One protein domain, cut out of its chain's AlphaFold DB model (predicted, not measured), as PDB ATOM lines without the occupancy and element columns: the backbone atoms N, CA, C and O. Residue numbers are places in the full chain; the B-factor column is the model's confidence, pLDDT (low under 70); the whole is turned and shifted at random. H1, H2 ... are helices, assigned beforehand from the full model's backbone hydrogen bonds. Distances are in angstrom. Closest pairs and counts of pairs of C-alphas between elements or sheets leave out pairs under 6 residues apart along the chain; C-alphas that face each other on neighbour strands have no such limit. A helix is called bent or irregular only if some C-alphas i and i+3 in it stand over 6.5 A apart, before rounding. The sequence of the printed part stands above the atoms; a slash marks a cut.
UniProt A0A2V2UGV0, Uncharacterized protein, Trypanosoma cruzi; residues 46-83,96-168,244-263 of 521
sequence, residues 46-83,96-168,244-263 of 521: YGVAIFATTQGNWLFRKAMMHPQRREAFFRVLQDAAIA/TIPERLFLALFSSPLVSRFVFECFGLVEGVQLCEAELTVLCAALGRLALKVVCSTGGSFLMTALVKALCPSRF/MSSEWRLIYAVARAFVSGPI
ATOM      1  N   TYR A  46     -26.872  34.444  -6.351       51.25
ATOM      2  CA  TYR A  46     -27.241  33.673  -7.550       51.25
ATOM      3  C   TYR A  46     -27.695  34.482  -8.778       51.25
ATOM      4  O   TYR A  46     -27.444  34.053  -9.904       51.25
ATOM      5  N   GLY A  47     -28.317  35.653  -8.605       54.09
ATOM      6  CA  GLY A  47     -28.793  36.469  -9.735       54.09
ATOM      7  C   GLY A  47     -27.666  37.128 -10.543       54.09
ATOM      8  O   GLY A  47     -27.795  37.323 -11.745       54.09
ATOM      9  N   VAL A  48     -26.530  37.417  -9.905       60.59
ATOM     10  CA  VAL A  48     -25.374  38.050 -10.562       60.59
ATOM     11  C   VAL A  48     -24.595  37.023 -11.394       60.59
ATOM     12  O   VAL A  48     -24.161  37.314 -12.506       60.59
ATOM     13  N   ALA A  49     -24.480  35.786 -10.898       67.25
ATOM     14  CA  ALA A  49     -23.723  34.724 -11.559       67.25
ATOM     15  C   ALA A  49     -24.339  34.271 -12.898       67.25
ATOM     16  O   ALA A  49     -23.603  33.926 -13.826       67.25
ATOM     17  N   ILE A  50     -25.674  34.296 -13.034       79.75
ATOM     18  CA  ILE A  50     -26.332  33.871 -14.281       79.75
ATOM     19  C   ILE A  50     -26.064  34.846 -15.433       79.75
ATOM     20  O   ILE A  50     -25.909  34.420 -16.574       79.75
ATOM     21  N   PHE A  51     -25.936  36.144 -15.150       85.12
ATOM     22  CA  PHE A  51     -25.632  37.152 -16.167       85.12
ATOM     23  C   PHE A  51     -24.133  37.318 -16.429       85.12
ATOM     24  O   PHE A  51     -23.761  37.952 -17.416       85.12
ATOM     25  N   ALA A  52     -23.281  36.743 -15.578       80.88
ATOM     26  CA  ALA A  52     -21.828  36.832 -15.685       80.88
ATOM     27  C   ALA A  52     -21.213  35.832 -16.682       80.88
ATOM     28  O   ALA A  52     -20.048  35.971 -17.040       80.88
ATOM     29  N   THR A  53     -21.964  34.820 -17.134       85.94
ATOM     30  CA  THR A  53     -21.449  33.766 -18.026       85.94
ATOM     31  C   THR A  53     -22.294  33.621 -19.286       85.94
ATOM     32  O   THR A  53     -23.508  33.829 -19.270       85.94
ATOM     33  N   THR A  54     -21.670  33.198 -20.386       86.69
ATOM     34  CA  THR A  54     -22.366  32.923 -21.653       86.69
ATOM     35  C   THR A  54     -23.424  31.829 -21.493       86.69
ATOM     36  O   THR A  54     -24.531  31.955 -22.011       86.69
ATOM     37  N   GLN A  55     -23.113  30.768 -20.741       90.06
ATOM     38  CA  GLN A  55     -24.032  29.658 -20.485       90.06
ATOM     39  C   GLN A  55     -25.226  30.105 -19.636       90.06
ATOM     40  O   GLN A  55     -26.367  29.784 -19.966       90.06
ATOM     41  N   GLY A  56     -24.978  30.878 -18.572       89.31
ATOM     42  CA  GLY A  56     -26.040  31.441 -17.743       89.31
ATOM     43  C   GLY A  56     -26.947  32.378 -18.540       89.31
ATOM     44  O   GLY A  56     -28.169  32.247 -18.487       89.31
ATOM     45  N   ASN A  57     -26.369  33.247 -19.373       88.00
ATOM     46  CA  ASN A  57     -27.126  34.129 -20.254       88.00
ATOM     47  C   ASN A  57     -27.985  33.354 -21.263       88.00
ATOM     48  O   ASN A  57     -29.150  33.689 -21.472       88.00
ATOM     49  N   TRP A  58     -27.437  32.297 -21.864       90.06
ATOM     50  CA  TRP A  58     -28.180  31.434 -22.779       90.06
ATOM     51  C   TRP A  58     -29.371  30.764 -22.082       90.06
ATOM     52  O   TRP A  58     -30.484  30.790 -22.610       90.06
ATOM     53  N   LEU A  59     -29.164  30.230 -20.871       91.56
ATOM     54  CA  LEU A  59     -30.234  29.653 -20.052       91.56
ATOM     55  C   LEU A  59     -31.299  30.693 -19.702       91.56
ATOM     56  O   LEU A  59     -32.490  30.410 -19.828       91.56
ATOM     57  N   PHE A  60     -30.883  31.900 -19.313       92.69
ATOM     58  CA  PHE A  60     -31.789  33.010 -19.036       92.69
ATOM     59  C   PHE A  60     -32.645  33.347 -20.259       92.69
ATOM     60  O   PHE A  60     -33.869  33.348 -20.158       92.69
ATOM     61  N   ARG A  61     -32.034  33.535 -21.437       91.00
ATOM     62  CA  ARG A  61     -32.771  33.804 -22.682       91.00
ATOM     63  C   ARG A  61     -33.767  32.691 -22.992       91.00
ATOM     64  O   ARG A  61     -34.926  32.977 -23.266       91.00
ATOM     65  N   LYS A  62     -33.358  31.422 -22.883       93.25
ATOM     66  CA  LYS A  62     -34.266  30.276 -23.071       93.25
ATOM     67  C   LYS A  62     -35.419  30.281 -22.069       93.25
ATOM     68  O   LYS A  62     -36.541  29.972 -22.451       93.25
ATOM     69  N   ALA A  63     -35.173  30.657 -20.815       93.25
ATOM     70  CA  ALA A  63     -36.225  30.789 -19.817       93.25
ATOM     71  C   ALA A  63     -37.202  31.927 -20.150       93.25
ATOM     72  O   ALA A  63     -38.406  31.720 -20.020       93.25
ATOM     73  N   MET A  64     -36.709  33.078 -20.617       94.56
ATOM     74  CA  MET A  64     -37.530  34.248 -20.969       94.56
ATOM     75  C   MET A  64     -38.391  34.051 -22.224       94.56
ATOM     76  O   MET A  64     -39.367  34.774 -22.399       94.56
ATOM     77  N   MET A  65     -38.107  33.038 -23.051       92.12
ATOM     78  CA  MET A  65     -39.003  32.624 -24.143       92.12
ATOM     79  C   MET A  65     -40.296  31.956 -23.644       92.12
ATOM     80  O   MET A  65     -41.228  31.779 -24.424       92.12
ATOM     81  N   HIS A  66     -40.367  31.542 -22.373       96.00
ATOM     82  CA  HIS A  66     -41.574  30.956 -21.792       96.00
ATOM     83  C   HIS A  66     -42.417  32.044 -21.101       96.00
ATOM     84  O   HIS A  66     -41.977  32.551 -20.065       96.00
ATOM     85  N   PRO A  67     -43.643  32.349 -21.578       94.25
ATOM     86  CA  PRO A  67     -44.440  33.475 -21.077       94.25
ATOM     87  C   PRO A  67     -44.645  33.472 -19.558       94.25
ATOM     88  O   PRO A  67     -44.408  34.476 -18.903       94.25
ATOM     89  N   GLN A  68     -44.965  32.313 -18.971       95.06
ATOM     90  CA  GLN A  68     -45.168  32.176 -17.521       95.06
ATOM     91  C   GLN A  68     -43.905  32.489 -16.704       95.06
ATOM     92  O   GLN A  68     -43.987  33.023 -15.601       95.06
ATOM     93  N   ARG A  69     -42.720  32.147 -17.230       94.06
ATOM     94  CA  ARG A  69     -41.445  32.431 -16.553       94.06
ATOM     95  C   ARG A  69     -41.057  33.892 -16.698       94.06
ATOM     96  O   ARG A  69     -40.531  34.460 -15.748       94.06
ATOM     97  N   ARG A  70     -41.314  34.479 -17.869       95.44
ATOM     98  CA  ARG A  70     -41.110  35.905 -18.126       95.44
ATOM     99  C   ARG A  70     -41.996  36.747 -17.210       95.44
ATOM    100  O   ARG A  70     -41.486  37.596 -16.492       95.44
ATOM    101  N   GLU A  71     -43.282  36.419 -17.122       95.19
ATOM    102  CA  GLU A  71     -44.221  37.073 -16.207       95.19
ATOM    103  C   GLU A  71     -43.768  36.950 -14.742       95.19
ATOM    104  O   GLU A  71     -43.713  37.943 -14.018       95.19
ATOM    105  N   ALA A  72     -43.373  35.748 -14.304       93.81
ATOM    106  CA  ALA A  72     -42.853  35.541 -12.952       93.81
ATOM    107  C   ALA A  72     -41.573  36.352 -12.681       93.81
ATOM    108  O   ALA A  72     -41.403  36.873 -11.581       93.81
ATOM    109  N   PHE A  73     -40.689  36.486 -13.672       94.50
ATOM    110  CA  PHE A  73     -39.482  37.306 -13.571       94.50
ATOM    111  C   PHE A  73     -39.817  38.789 -13.384       94.50
ATOM    112  O   PHE A  73     -39.287  39.414 -12.467       94.50
ATOM    113  N   PHE A  74     -40.740  39.343 -14.174       95.81
ATOM    114  CA  PHE A  74     -41.164  40.737 -14.014       95.81
ATOM    115  C   PHE A  74     -41.923  40.986 -12.711       95.81
ATOM    116  O   PHE A  74     -41.742  42.035 -12.104       95.81
ATOM    117  N   ARG A  75     -42.684  40.004 -12.217       93.75
ATOM    118  CA  ARG A  75     -43.306  40.087 -10.889       93.75
ATOM    119  C   ARG A  75     -42.266  40.219  -9.774       93.75
ATOM    120  O   ARG A  75     -42.470  40.991  -8.852       93.75
ATOM    121  N   VAL A  76     -41.136  39.516  -9.881       91.38
ATOM    122  CA  VAL A  76     -40.012  39.673  -8.938       91.38
ATOM    123  C   VAL A  76     -39.325  41.028  -9.110       91.38
ATOM    124  O   VAL A  76     -38.961  41.655  -8.122       91.38
ATOM    125  N   LEU A  77     -39.134  41.500 -10.347       92.81
ATOM    126  CA  LEU A  77     -38.519  42.809 -10.591       92.81
ATOM    127  C   LEU A  77     -39.384  43.980 -10.118       92.81
ATOM    128  O   LEU A  77     -38.833  45.026  -9.783       92.81
ATOM    129  N   GLN A  78     -40.705  43.817 -10.056       93.88
ATOM    130  CA  GLN A  78     -41.614  44.839  -9.539       93.88
ATOM    131  C   GLN A  78     -41.257  45.246  -8.102       93.88
ATOM    132  O   GLN A  78     -41.274  46.433  -7.777       93.88
ATOM    133  N   ASP A  79     -40.818  44.293  -7.279       91.50
ATOM    134  CA  ASP A  79     -40.389  44.550  -5.903       91.50
ATOM    135  C   ASP A  79     -39.100  45.391  -5.825       91.50
ATOM    136  O   ASP A  79     -38.820  45.994  -4.793       91.50
ATOM    137  N   ALA A  80     -38.317  45.492  -6.910       90.69
ATOM    138  CA  ALA A  80     -37.127  46.349  -6.953       90.69
ATOM    139  C   ALA A  80     -37.473  47.850  -6.973       90.69
ATOM    140  O   ALA A  80     -36.631  48.679  -6.614       90.69
ATOM    141  N   ALA A  81     -38.699  48.206  -7.375       90.06
ATOM    142  CA  ALA A  81     -39.204  49.575  -7.327       90.06
ATOM    143  C   ALA A  81     -39.583  50.016  -5.902       90.06
ATOM    144  O   ALA A  81     -39.638  51.213  -5.618       90.06
ATOM    145  N   ILE A  82     -39.818  49.063  -4.996       88.50
ATOM    146  CA  ILE A  82     -40.267  49.320  -3.629       88.50
ATOM    147  C   ILE A  82     -39.043  49.463  -2.720       88.50
ATOM    148  O   ILE A  82     -38.091  48.683  -2.784       88.50
ATOM    149  N   ALA A  83     -39.042  50.490  -1.868       81.12
ATOM    150  CA  ALA A  83     -37.998  50.630  -0.866       81.12
ATOM    151  C   ALA A  83     -38.120  49.528   0.198       81.12
ATOM    152  O   ALA A  83     -39.231  49.276   0.665       81.12
ATOM    153  N   THR A  96     -31.623  44.023  -1.563       81.56
ATOM    154  CA  THR A  96     -32.597  42.921  -1.641       81.56
ATOM    155  C   THR A  96     -32.368  42.069  -2.897       81.56
ATOM    156  O   THR A  96     -31.715  42.500  -3.849       81.56
ATOM    157  N   ILE A  97     -32.896  40.839  -2.927       83.81
ATOM    158  CA  ILE A  97     -32.776  39.959  -4.106       83.81
ATOM    159  C   ILE A  97     -33.329  40.634  -5.383       83.81
ATOM    160  O   ILE A  97     -32.609  40.617  -6.387       83.81
ATOM    161  N   PRO A  98     -34.524  41.269  -5.370       89.50
ATOM    162  CA  PRO A  98     -35.022  42.043  -6.510       89.50
ATOM    163  C   PRO A  98     -34.069  43.155  -6.957       89.50
ATOM    164  O   PRO A  98     -33.770  43.260  -8.145       89.50
ATOM    165  N   GLU A  99     -33.529  43.939  -6.016       89.75
ATOM    166  CA  GLU A  99     -32.591  45.025  -6.321       89.75
ATOM    167  C   GLU A  99     -31.304  44.493  -6.969       89.75
ATOM    168  O   GLU A  99     -30.878  44.999  -8.006       89.75
ATOM    169  N   ARG A 100     -30.707  43.426  -6.421       87.81
ATOM    170  CA  ARG A 100     -29.502  42.801  -6.998       87.81
ATOM    171  C   ARG A 100     -29.752  42.275  -8.406       87.81
ATOM    172  O   ARG A 100     -28.910  42.453  -9.281       87.81
ATOM    173  N   LEU A 101     -30.892  41.618  -8.618       89.69
ATOM    174  CA  LEU A 101     -31.263  41.073  -9.921       89.69
ATOM    175  C   LEU A 101     -31.457  42.190 -10.952       89.69
ATOM    176  O   LEU A 101     -30.945  42.089 -12.066       89.69
ATOM    177  N   PHE A 102     -32.132  43.270 -10.558       93.19
ATOM    178  CA  PHE A 102     -32.332  44.448 -11.392       93.19
ATOM    179  C   PHE A 102     -31.002  45.121 -11.764       93.19
ATOM    180  O   PHE A 102     -30.718  45.332 -12.940       93.19
ATOM    181  N   LEU A 103     -30.133  45.397 -10.788       91.81
ATOM    182  CA  LEU A 103     -28.824  46.014 -11.042       91.81
ATOM    183  C   LEU A 103     -27.927  45.135 -11.928       91.81
ATOM    184  O   LEU A 103     -27.189  45.648 -12.776       91.81
ATOM    185  N   ALA A 104     -28.009  43.811 -11.779       90.25
ATOM    186  CA  ALA A 104     -27.266  42.871 -12.612       90.25
ATOM    187  C   ALA A 104     -27.768  42.861 -14.068       90.25
ATOM    188  O   ALA A 104     -26.960  42.689 -14.985       90.25
ATOM    189  N   LEU A 105     -29.067  43.103 -14.290       91.88
ATOM    190  CA  LEU A 105     -29.656  43.216 -15.626       91.88
ATOM    191  C   LEU A 105     -29.054  44.384 -16.417       91.88
ATOM    192  O   LEU A 105     -28.835  44.265 -17.619       91.88
ATOM    193  N   PHE A 106     -28.746  45.490 -15.738       91.56
ATOM    194  CA  PHE A 106     -28.151  46.659 -16.384       91.56
ATOM    195  C   PHE A 106     -26.620  46.627 -16.421       91.56
ATOM    196  O   PHE A 106     -26.018  47.246 -17.290       91.56
ATOM    197  N   SER A 107     -25.974  45.885 -15.522       88.00
ATOM    198  CA  SER A 107     -24.506  45.833 -15.455       88.00
ATOM    199  C   SER A 107     -23.870  44.833 -16.432       88.00
ATOM    200  O   SER A 107     -22.681  44.948 -16.724       88.00
ATOM    201  N   SER A 108     -24.619  43.850 -16.953       86.81
ATOM    202  CA  SER A 108     -24.059  42.818 -17.839       86.81
ATOM    203  C   SER A 108     -24.322  43.097 -19.330       86.81
ATOM    204  O   SER A 108     -25.472  43.120 -19.775       86.81
ATOM    205  N   PRO A 109     -23.272  43.211 -20.169       84.00
ATOM    206  CA  PRO A 109     -23.446  43.417 -21.606       84.00
ATOM    207  C   PRO A 109     -24.097  42.212 -22.301       84.00
ATOM    208  O   PRO A 109     -24.741  42.377 -23.336       84.00
ATOM    209  N   LEU A 110     -24.000  41.004 -21.731       85.50
ATOM    210  CA  LEU A 110     -24.567  39.785 -22.322       85.50
ATOM    211  C   LEU A 110     -26.106  39.792 -22.315       85.50
ATOM    212  O   LEU A 110     -26.740  39.153 -23.162       85.50
ATOM    213  N   VAL A 111     -26.729  40.503 -21.372       87.88
ATOM    214  CA  VAL A 111     -28.196  40.643 -21.259       87.88
ATOM    215  C   VAL A 111     -28.738  41.927 -21.890       87.88
ATOM    216  O   VAL A 111     -29.953  42.067 -21.987       87.88
ATOM    217  N   SER A 112     -27.877  42.815 -22.397       91.31
ATOM    218  CA  SER A 112     -28.275  44.093 -23.014       91.31
ATOM    219  C   SER A 112     -29.385  43.950 -24.060       91.31
ATOM    220  O   SER A 112     -30.364  44.686 -24.012       91.31
ATOM    221  N   ARG A 113     -29.299  42.945 -24.945       92.88
ATOM    222  CA  ARG A 113     -30.334  42.672 -25.960       92.88
ATOM    223  C   ARG A 113     -31.723  42.470 -25.352       92.88
ATOM    224  O   ARG A 113     -32.690  42.938 -25.932       92.88
ATOM    225  N   PHE A 114     -31.821  41.789 -24.209       94.62
ATOM    226  CA  PHE A 114     -33.103  41.590 -23.531       94.62
ATOM    227  C   PHE A 114     -33.639  42.910 -22.970       94.62
ATOM    228  O   PHE A 114     -34.820  43.186 -23.100       94.62
ATOM    229  N   VAL A 115     -32.778  43.768 -22.414       95.31
ATOM    230  CA  VAL A 115     -33.202  45.115 -21.994       95.31
ATOM    231  C   VAL A 115     -33.721  45.903 -23.196       95.31
ATOM    232  O   VAL A 115     -34.815  46.443 -23.136       95.31
ATOM    233  N   PHE A 116     -32.994  45.903 -24.313       95.94
ATOM    234  CA  PHE A 116     -33.405  46.587 -25.544       95.94
ATOM    235  C   PHE A 116     -34.739  46.052 -26.078       95.94
ATOM    236  O   PHE A 116     -35.585  46.829 -26.509       95.94
ATOM    237  N   GLU A 117     -34.953  44.740 -26.001       95.50
ATOM    238  CA  GLU A 117     -36.218  44.092 -26.346       95.50
ATOM    239  C   GLU A 117     -37.381  44.643 -25.511       95.50
ATOM    240  O   GLU A 117     -38.407  45.026 -26.069       95.50
ATOM    241  N   CYS A 118     -37.201  44.779 -24.194       95.38
ATOM    242  CA  CYS A 118     -38.213  45.345 -23.297       95.38
ATOM    243  C   CYS A 118     -38.526  46.825 -23.571       95.38
ATOM    244  O   CYS A 118     -39.571  47.307 -23.150       95.38
ATOM    245  N   PHE A 119     -37.633  47.539 -24.260       94.69
ATOM    246  CA  PHE A 119     -37.837  48.917 -24.713       94.69
ATOM    247  C   PHE A 119     -38.315  49.007 -26.174       94.69
ATOM    248  O   PHE A 119     -38.439  50.109 -26.704       94.69
ATOM    249  N   GLY A 120     -38.602  47.872 -26.825       93.38
ATOM    250  CA  GLY A 120     -39.100  47.828 -28.202       93.38
ATOM    251  C   GLY A 120     -38.032  48.115 -29.262       93.38
ATOM    252  O   GLY A 120     -38.362  48.440 -30.396       93.38
ATOM    253  N   LEU A 121     -36.749  47.997 -28.913       93.81
ATOM    254  CA  LEU A 121     -35.616  48.312 -29.793       93.81
ATOM    255  C   LEU A 121     -35.092  47.101 -30.581       93.81
ATOM    256  O   LEU A 121     -34.036  47.174 -31.210       93.81
ATOM    257  N   VAL A 122     -35.776  45.959 -30.506       92.69
ATOM    258  CA  VAL A 122     -35.379  44.727 -31.193       92.69
ATOM    259  C   VAL A 122     -36.406  44.402 -32.265       92.69
ATOM    260  O   VAL A 122     -37.579  44.187 -31.972       92.69
ATOM    261  N   GLU A 123     -35.939  44.336 -33.510       89.88
ATOM    262  CA  GLU A 123     -36.769  44.022 -34.671       89.88
ATOM    263  C   GLU A 123     -37.527  42.696 -34.491       89.88
ATOM    264  O   GLU A 123     -36.973  41.697 -34.020       89.88
ATOM    265  N   GLY A 124     -38.807  42.699 -34.865       88.31
ATOM    266  CA  GLY A 124     -39.683  41.532 -34.776       88.31
ATOM    267  C   GLY A 124     -40.223  41.228 -33.376       88.31
ATOM    268  O   GLY A 124     -40.950  40.246 -33.227       88.31
ATOM    269  N   VAL A 125     -39.916  42.044 -32.359       88.56
ATOM    270  CA  VAL A 125     -40.478  41.894 -31.010       88.56
ATOM    271  C   VAL A 125     -41.437  43.039 -30.699       88.56
ATOM    272  O   VAL A 125     -41.085  44.209 -30.819       88.56
ATOM    273  N   GLN A 126     -42.664  42.699 -30.296       89.00
ATOM    274  CA  GLN A 126     -43.640  43.686 -29.838       89.00
ATOM    275  C   GLN A 126     -43.305  44.158 -28.422       89.00
ATOM    276  O   GLN A 126     -43.003  43.348 -27.543       89.00
ATOM    277  N   LEU A 127     -43.394  45.469 -28.205       91.81
ATOM    278  CA  LEU A 127     -43.228  46.087 -26.896       91.81
ATOM    279  C   LEU A 127     -44.312  45.588 -25.929       91.81
ATOM    280  O   LEU A 127     -45.503  45.658 -26.228       91.81
ATOM    281  N   CYS A 128     -43.896  45.116 -24.755       93.88
ATOM    282  CA  CYS A 128     -44.810  44.762 -23.676       93.88
ATOM    283  C   CYS A 128     -44.901  45.917 -22.668       93.88
ATOM    284  O   CYS A 128     -43.999  46.122 -21.854       93.88
ATOM    285  N   GLU A 129     -46.013  46.653 -22.694       92.75
ATOM    286  CA  GLU A 129     -46.243  47.834 -21.844       92.75
ATOM    287  C   GLU A 129     -46.117  47.544 -20.338       92.75
ATOM    288  O   GLU A 129     -45.582  48.357 -19.580       92.75
ATOM    289  N   ALA A 130     -46.562  46.366 -19.894       93.44
ATOM    290  CA  ALA A 130     -46.458  45.955 -18.496       93.44
ATOM    291  C   ALA A 130     -44.994  45.773 -18.059       93.44
ATOM    292  O   ALA A 130     -44.610  46.182 -16.963       93.44
ATOM    293  N   GLU A 131     -44.158  45.205 -18.929       95.50
ATOM    294  CA  GLU A 131     -42.735  44.978 -18.659       95.50
ATOM    295  C   GLU A 131     -41.958  46.290 -18.635       95.50
ATOM    296  O   GLU A 131     -41.175  46.529 -17.713       95.50
ATOM    297  N   LEU A 132     -42.227  47.171 -19.603       94.69
ATOM    298  CA  LEU A 132     -41.666  48.517 -19.642       94.69
ATOM    299  C   LEU A 132     -42.015  49.297 -18.369       94.69
ATOM    300  O   LEU A 132     -41.145  49.924 -17.769       94.69
ATOM    301  N   THR A 133     -43.270  49.216 -17.918       93.69
ATOM    302  CA  THR A 133     -43.731  49.878 -16.689       93.69
ATOM    303  C   THR A 133     -42.960  49.389 -15.463       93.69
ATOM    304  O   THR A 133     -42.509  50.206 -14.661       93.69
ATOM    305  N   VAL A 134     -42.736  48.075 -15.338       95.56
ATOM    306  CA  VAL A 134     -41.929  47.501 -14.249       95.56
ATOM    307  C   VAL A 134     -40.483  48.002 -14.300       95.56
ATOM    308  O   VAL A 134     -39.940  48.409 -13.271       95.56
ATOM    309  N   LEU A 135     -39.855  48.013 -15.483       96.62
ATOM    310  CA  LEU A 135     -38.479  48.495 -15.630       96.62
ATOM    311  C   LEU A 135     -38.356  49.981 -15.289       96.62
ATOM    312  O   LEU A 135     -37.454  50.350 -14.541       96.62
ATOM    313  N   CYS A 136     -39.261  50.823 -15.786       95.69
ATOM    314  CA  CYS A 136     -39.253  52.256 -15.502       95.69
ATOM    315  C   CYS A 136     -39.546  52.550 -14.025       95.69
ATOM    316  O   CYS A 136     -38.891  53.410 -13.446       95.69
ATOM    317  N   ALA A 137     -40.443  51.806 -13.371       93.94
ATOM    318  CA  ALA A 137     -40.677  51.948 -11.934       93.94
ATOM    319  C   ALA A 137     -39.413  51.621 -11.115       93.94
ATOM    320  O   ALA A 137     -39.024  52.380 -10.226       93.94
ATOM    321  N   ALA A 138     -38.722  50.528 -11.455       95.62
ATOM    322  CA  ALA A 138     -37.473  50.155 -10.800       95.62
ATOM    323  C   ALA A 138     -36.331  51.141 -11.109       95.62
ATOM    324  O   ALA A 138     -35.575  51.499 -10.204       95.62
ATOM    325  N   LEU A 139     -36.234  51.654 -12.344       96.50
ATOM    326  CA  LEU A 139     -35.310  52.737 -12.701       96.50
ATOM    327  C   LEU A 139     -35.609  54.019 -11.921       96.50
ATOM    328  O   LEU A 139     -34.663  54.636 -11.449       96.50
ATOM    329  N   GLY A 140     -36.886  54.353 -11.702       94.12
ATOM    330  CA  GLY A 140     -37.355  55.491 -10.901       94.12
ATOM    331  C   GLY A 140     -36.729  55.572  -9.511       94.12
ATOM    332  O   GLY A 140     -36.543  56.653  -8.953       94.12
ATOM    333  N   ARG A 141     -36.353  54.412  -8.974       93.00
ATOM    334  CA  ARG A 141     -35.581  54.273  -7.745       93.00
ATOM    335  C   ARG A 141     -34.091  54.121  -8.056       93.00
ATOM    336  O   ARG A 141     -33.282  54.898  -7.571       93.00
ATOM    337  N   LEU A 142     -33.705  53.127  -8.848       94.06
ATOM    338  CA  LEU A 142     -32.339  52.594  -8.888       94.06
ATOM    339  C   LEU A 142     -31.444  53.167  -9.998       94.06
ATOM    340  O   LEU A 142     -30.269  52.801 -10.055       94.06
ATOM    341  N   ALA A 143     -31.934  54.052 -10.872       94.44
ATOM    342  CA  ALA A 143     -31.155  54.492 -12.034       94.44
ATOM    343  C   ALA A 143     -29.849  55.212 -11.661       94.44
ATOM    344  O   ALA A 143     -28.864  55.060 -12.379       94.44
ATOM    345  N   LEU A 144     -29.779  55.910 -10.521       92.62
ATOM    346  CA  LEU A 144     -28.515  56.481 -10.040       92.62
ATOM    347  C   LEU A 144     -27.461  55.389  -9.787       92.62
ATOM    348  O   LEU A 144     -26.331  55.501 -10.255       92.62
ATOM    349  N   LYS A 145     -27.839  54.289  -9.122       91.81
ATOM    350  CA  LYS A 145     -26.954  53.129  -8.915       91.81
ATOM    351  C   LYS A 145     -26.557  52.472 -10.238       91.81
ATOM    352  O   LYS A 145     -25.403  52.088 -10.393       91.81
ATOM    353  N   VAL A 146     -27.486  52.373 -11.192       92.81
ATOM    354  CA  VAL A 146     -27.212  51.838 -12.537       92.81
ATOM    355  C   VAL A 146     -26.196  52.703 -13.283       92.81
ATOM    356  O   VAL A 146     -25.228  52.188 -13.834       92.81
ATOM    357  N   VAL A 147     -26.386  54.021 -13.302       91.94
ATOM    358  CA  VAL A 147     -25.501  54.943 -14.025       91.94
ATOM    359  C   VAL A 147     -24.121  55.030 -13.370       91.94
ATOM    360  O   VAL A 147     -23.122  55.184 -14.070       91.94
ATOM    361  N   CYS A 148     -24.039  54.867 -12.051       89.19
ATOM    362  CA  CYS A 148     -22.765  54.815 -11.341       89.19
ATOM    363  C   CYS A 148     -22.059  53.449 -11.433       89.19
ATOM    364  O   CYS A 148     -20.895  53.361 -11.049       89.19
ATOM    365  N   SER A 149     -22.702  52.395 -11.954       87.62
ATOM    366  CA  SER A 149     -22.071  51.078 -12.088       87.62
ATOM    367  C   SER A 149     -21.276  50.920 -13.389       87.62
ATOM    368  O   SER A 149     -21.577  51.503 -14.443       87.62
ATOM    369  N   THR A 150     -20.250  50.070 -13.327       80.44
ATOM    370  CA  THR A 150     -19.528  49.587 -14.508       80.44
ATOM    371  C   THR A 150     -20.479  48.754 -15.370       80.44
ATOM    372  O   THR A 150     -21.100  47.811 -14.888       80.44
ATOM    373  N   GLY A 151     -20.610  49.103 -16.650       85.44
ATOM    374  CA  GLY A 151     -21.545  48.456 -17.580       85.44
ATOM    375  C   GLY A 151     -22.926  49.119 -17.619       85.44
ATOM    376  O   GLY A 151     -23.412  49.399 -18.713       85.44
ATOM    377  N   GLY A 152     -23.505  49.463 -16.461       90.88
ATOM    378  CA  GLY A 152     -24.823  50.110 -16.371       90.88
ATOM    379  C   GLY A 152     -24.878  51.486 -17.030       90.88
ATOM    380  O   GLY A 152     -25.784  51.774 -17.807       90.88
ATOM    381  N   SER A 153     -23.849  52.298 -16.815       90.62
ATOM    382  CA  SER A 153     -23.595  53.556 -17.534       90.62
ATOM    383  C   SER A 153     -23.580  53.411 -19.062       90.62
ATOM    384  O   SER A 153     -24.294  54.128 -19.765       90.62
ATOM    385  N   PHE A 154     -22.784  52.476 -19.589       91.31
ATOM    386  CA  PHE A 154     -22.695  52.225 -21.031       91.31
ATOM    387  C   PHE A 154     -24.034  51.772 -21.599       91.31
ATOM    388  O   PHE A 154     -24.449  52.272 -22.644       91.31
ATOM    389  N   LEU A 155     -24.715  50.861 -20.900       93.44
ATOM    390  CA  LEU A 155     -26.027  50.387 -21.307       93.44
ATOM    391  C   LEU A 155     -27.050  51.524 -21.301       93.44
ATOM    392  O   LEU A 155     -27.785  51.657 -22.270       93.44
ATOM    393  N   MET A 156     -27.063  52.365 -20.263       94.75
ATOM    394  CA  MET A 156     -27.963  53.517 -20.175       94.75
ATOM    395  C   MET A 156     -27.721  54.501 -21.320       94.75
ATOM    396  O   MET A 156     -28.657  54.888 -22.011       94.75
ATOM    397  N   THR A 157     -26.458  54.848 -21.582       93.19
ATOM    398  CA  THR A 157     -26.102  55.726 -22.706       93.19
ATOM    399  C   THR A 157     -26.531  55.113 -24.044       93.19
ATOM    400  O   THR A 157     -27.081  55.806 -24.896       93.19
ATOM    401  N   ALA A 158     -26.291  53.815 -24.249       93.38
ATOM    402  CA  ALA A 158     -26.686  53.119 -25.472       93.38
ATOM    403  C   ALA A 158     -28.212  53.051 -25.628       93.38
ATOM    404  O   ALA A 158     -28.714  53.221 -26.735       93.38
ATOM    405  N   LEU A 159     -28.936  52.847 -24.527       94.88
ATOM    406  CA  LEU A 159     -30.391  52.787 -24.498       94.88
ATOM    407  C   LEU A 159     -31.007  54.141 -24.873       94.88
ATOM    408  O   LEU A 159     -31.840  54.190 -25.773       94.88
ATOM    409  N   VAL A 160     -30.537  55.239 -24.269       93.62
ATOM    410  CA  VAL A 160     -30.966  56.608 -24.619       93.62
ATOM    411  C   VAL A 160     -30.698  56.902 -26.098       93.62
ATOM    412  O   VAL A 160     -31.566  57.404 -26.805       93.62
ATOM    413  N   LYS A 161     -29.514  56.534 -26.604       92.31
ATOM    414  CA  LYS A 161     -29.165  56.737 -28.018       92.31
ATOM    415  C   LYS A 161     -30.031  55.936 -28.982       92.31
ATOM    416  O   LYS A 161     -30.363  56.440 -30.050       92.31
ATOM    417  N   ALA A 162     -30.359  54.699 -28.625       92.88
ATOM    418  CA  ALA A 162     -31.174  53.823 -29.454       92.88
ATOM    419  C   ALA A 162     -32.649  54.244 -29.466       92.88
ATOM    420  O   ALA A 162     -33.297  54.122 -30.501       92.88
ATOM    421  N   LEU A 163     -33.159  54.765 -28.348       91.38
ATOM    422  CA  LEU A 163     -34.514  55.306 -28.255       91.38
ATOM    423  C   LEU A 163     -34.672  56.621 -29.026       91.38
ATOM    424  O   LEU A 163     -35.722  56.847 -29.617       91.38
ATOM    425  N   CYS A 164     -33.624  57.448 -29.082       88.62
ATOM    426  CA  CYS A 164     -33.698  58.787 -29.668       88.62
ATOM    427  C   CYS A 164     -32.634  59.009 -30.764       88.62
ATOM    428  O   CYS A 164     -31.811  59.925 -30.647       88.62
ATOM    429  N   PRO A 165     -32.611  58.204 -31.845       85.50
ATOM    430  CA  PRO A 165     -31.514  58.205 -32.813       85.50
ATOM    431  C   PRO A 165     -31.333  59.560 -33.502       85.50
ATOM    432  O   PRO A 165     -30.195  59.989 -33.683       85.50
ATOM    433  N   SER A 166     -32.426  60.273 -33.801       83.06
ATOM    434  CA  SER A 166     -32.418  61.582 -34.476       83.06
ATOM    435  C   SER A 166     -31.557  62.632 -33.769       83.06
ATOM    436  O   SER A 166     -30.960  63.486 -34.428       83.06
ATOM    437  N   ARG A 167     -31.437  62.545 -32.438       76.75
ATOM    438  CA  ARG A 167     -30.623  63.463 -31.629       76.75
ATOM    439  C   ARG A 167     -29.135  63.153 -31.658       76.75
ATOM    440  O   ARG A 167     -28.327  64.035 -31.397       76.75
ATOM    441  N   PHE A 168     -28.763  61.925 -32.006       78.69
ATOM    442  CA  PHE A 168     -27.373  61.473 -31.993       78.69
ATOM    443  C   PHE A 168     -26.817  61.172 -33.393       78.69
ATOM    444  O   PHE A 168     -25.603  61.046 -33.544       78.69
ATOM    445  N   MET A 244     -46.950  58.845 -22.978       63.88
ATOM    446  CA  MET A 244     -45.485  58.881 -22.899       63.88
ATOM    447  C   MET A 244     -44.905  57.693 -23.676       63.88
ATOM    448  O   MET A 244     -45.101  56.536 -23.281       63.88
ATOM    449  N   SER A 245     -44.169  57.988 -24.748       82.94
ATOM    450  CA  SER A 245     -43.342  57.027 -25.477       82.94
ATOM    451  C   SER A 245     -42.306  56.382 -24.544       82.94
ATOM    452  O   SER A 245     -41.997  56.893 -23.460       82.94
ATOM    453  N   SER A 246     -41.762  55.229 -24.943       82.81
ATOM    454  CA  SER A 246     -40.793  54.473 -24.134       82.81
ATOM    455  C   SER A 246     -39.557  55.297 -23.754       82.81
ATOM    456  O   SER A 246     -39.056  55.164 -22.636       82.81
ATOM    457  N   GLU A 247     -39.123  56.202 -24.638       87.56
ATOM    458  CA  GLU A 247     -38.099  57.218 -24.369       87.56
ATOM    459  C   GLU A 247     -38.450  58.088 -23.157       87.56
ATOM    460  O   GLU A 247     -37.707  58.101 -22.181       87.56
ATOM    461  N   TRP A 248     -39.602  58.757 -23.143       87.81
ATOM    462  CA  TRP A 248     -39.931  59.712 -22.089       87.81
ATOM    463  C   TRP A 248     -40.162  59.028 -20.747       87.81
ATOM    464  O   TRP A 248     -39.790  59.581 -19.712       87.81
ATOM    465  N   ARG A 249     -40.705  57.802 -20.740       90.62
ATOM    466  CA  ARG A 249     -40.830  57.017 -19.500       90.62
ATOM    467  C   ARG A 249     -39.464  56.680 -18.908       90.62
ATOM    468  O   ARG A 249     -39.302  56.754 -17.691       90.62
ATOM    469  N   LEU A 250     -38.484  56.346 -19.756       93.94
ATOM    470  CA  LEU A 250     -37.103  56.145 -19.325       93.94
ATOM    471  C   LEU A 250     -36.520  57.434 -18.743       93.94
ATOM    472  O   LEU A 250     -36.015  57.414 -17.622       93.94
ATOM    473  N   ILE A 251     -36.596  58.547 -19.479       93.94
ATOM    474  CA  ILE A 251     -36.005  59.823 -19.052       93.94
ATOM    475  C   ILE A 251     -36.618  60.293 -17.725       93.94
ATOM    476  O   ILE A 251     -35.875  60.660 -16.813       93.94
ATOM    477  N   TYR A 252     -37.945  60.211 -17.575       93.38
ATOM    478  CA  TYR A 252     -38.637  60.557 -16.329       93.38
ATOM    479  C   TYR A 252     -38.176  59.696 -15.152       93.38
ATOM    480  O   TYR A 252     -37.804  60.221 -14.102       93.38
ATOM    481  N   ALA A 253     -38.134  58.373 -15.335       94.06
ATOM    482  CA  ALA A 253     -37.653  57.455 -14.310       94.06
ATOM    483  C   ALA A 253     -36.211  57.784 -13.885       94.06
ATOM    484  O   ALA A 253     -35.887  57.808 -12.696       94.06
ATOM    485  N   VAL A 254     -35.336  58.092 -14.841       94.94
ATOM    486  CA  VAL A 254     -33.948  58.446 -14.536       94.94
ATOM    487  C   VAL A 254     -33.860  59.776 -13.779       94.94
ATOM    488  O   VAL A 254     -33.153  59.842 -12.771       94.94
ATOM    489  N   ALA A 255     -34.610  60.803 -14.190       95.19
ATOM    490  CA  ALA A 255     -34.669  62.083 -13.478       95.19
ATOM    491  C   ALA A 255     -35.139  61.899 -12.023       95.19
ATOM    492  O   ALA A 255     -34.492  62.372 -11.085       95.19
ATOM    493  N   ARG A 256     -36.195  61.103 -11.812       94.19
ATOM    494  CA  ARG A 256     -36.723  60.779 -10.479       94.19
ATOM    495  C   ARG A 256     -35.674  60.140  -9.567       94.19
ATOM    496  O   ARG A 256     -35.557  60.493  -8.385       94.19
ATOM    497  N   ALA A 257     -34.896  59.209 -10.108       93.69
ATOM    498  CA  ALA A 257     -33.835  58.537  -9.366       93.69
ATOM    499  C   ALA A 257     -32.666  59.474  -9.043       93.69
ATOM    500  O   ALA A 257     -32.032  59.330  -7.998       93.69
ATOM    501  N   PHE A 258     -32.381  60.442  -9.913       93.38
ATOM    502  CA  PHE A 258     -31.329  61.433  -9.683       93.38
ATOM    503  C   PHE A 258     -31.702  62.432  -8.592       93.38
ATOM    504  O   PHE A 258     -30.808  62.952  -7.937       93.38
ATOM    505  N   VAL A 259     -32.994  62.657  -8.349       93.38
ATOM    506  CA  VAL A 259     -33.454  63.522  -7.256       93.38
ATOM    507  C   VAL A 259     -33.654  62.746  -5.952       93.38
ATOM    508  O   VAL A 259     -33.296  63.243  -4.889       93.38
ATOM    509  N   SER A 260     -34.202  61.525  -6.004       90.81
ATOM    510  CA  SER A 260     -34.623  60.802  -4.785       90.81
ATOM    511  C   SER A 260     -34.223  59.331  -4.668       90.81
ATOM    512  O   SER A 260     -34.570  58.694  -3.677       90.81
ATOM    513  N   GLY A 261     -33.523  58.762  -5.649       89.31
ATOM    514  CA  GLY A 261     -33.100  57.356  -5.604       89.31
ATOM    515  C   GLY A 261     -32.122  57.075  -4.455       89.31
ATOM    516  O   GLY A 261     -31.579  58.002  -3.871       89.31
ATOM    517  N   PRO A 262     -31.814  55.831  -4.074       88.69
ATOM    518  CA  PRO A 262     -30.709  55.582  -3.154       88.69
ATOM    519  C   PRO A 262     -29.359  55.903  -3.815       88.69
ATOM    520  O   PRO A 262     -29.165  55.651  -5.008       88.69
ATOM    521  N   ILE A 263     -28.416  56.430  -3.034       86.12
ATOM    522  CA  ILE A 263     -27.016  56.576  -3.456       86.12
ATOM    523  C   ILE A 263     -26.305  55.203  -3.453       86.12
ATOM    524  O   ILE A 263     -26.752  54.278  -2.762       86.12
TER     525      ILE A 263
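Overview. This is residues 46 to 83, 96 to 168 and 244 to 263 of the 521 residues of an uncharacterized protein of Trypanosoma cruzi (UniProt A0A2V2UGV0). Look first for two L-shaped pairs of helices stacked on each other: H1 and H2 meet at a corner, as do H4 and H5, with H1 beside H4 and H2 beside H5. H6, which has a kink, and H7 pack on the far side of the second L, H9 packs on H6 beyond it, and H3 runs along one side from the end of H2 to H4 and H6. The printed part has 131 residues with nine named helices, H1 to H9 in order, and no named strand: the class is all helix, and the packing is mostly crossed. The whole is compact and rounded, with a radius of gyration of the C-alphas of 13.7 A and spans of 34 by 34 by 25 A.

Arrangement. Start with H1, residues 46 to 51; it touches H4, residues 97 to 107, at a shallow tilt of 18 degrees, the same way, closest at the C-alphas of Gly 47 and Leu 101, 5.2 A apart. H2, residues 54 to 64, touches H5, residues 109 to 118, at a shallow tilt of 16 degrees, closest at the C-alphas of Asn 57 and Leu 110, 6.5 A. H3, residues 67 to 81, touches H6, residues 129 to 148, at a steep tilt of 45 degrees, closest at the C-alphas of Ala 81 and Ala 138, 3.9 A. H4 is the hub, touching five helices, among them H7, residues 152 to 163, closest at the C-alphas of Ser 107 and Gly 152, 4.4 A; H7 does so with residues 152 to 156 alone. H8, residues 165 to 168, touches no helix but is near H7. H9, residues 246 to 260, touches H6 at a steep tilt of 43 degrees, closest at the C-alphas of Gly 140 and Ala 253, 3.9 A; H9 and H4 are apart. In H2, H4, H7 and H9 every O i to N i+4 pair is within hydrogen-bond range, against 8 of 11 in H3, 4 of 6 in H5, 13 of 16 in H6 and 0 of 2 in H1, where 1 of 3 O i to N i+3 pairs is; H8 is too short for an i+4 pair.

Along the chain. Find C-alpha 46 at (-27.241, 33.673, -7.550), where H1 begins. H3 is 21.8 A long from first to last C-alpha. H6, 26.7 A, has a kink of 77 degrees near residue 142 and is irregular, with C-alphas 141 and 144 7.8 A apart; H5 is irregular too, with C-alphas 110 and 113 7.4 A apart. H9 runs 21.3 A to C-alpha 260 at (-34.623, 60.802, -4.785).

Size, cuts and confidence. The two C-alphas farthest apart, those of Tyr 46 and Ser 166, are 39.1 A apart. Residues 84 to 95 and 169 to 243 are not printed; the gaps between C-alphas are 9.4 A from 83 to 96 and 20.4 A from 168 to 244. Of the links printed whole, H5 to H6 is short and the others are tight. Mean pLDDT of the printed part is 89.8; residues 46 to 49 and 244 are under 70.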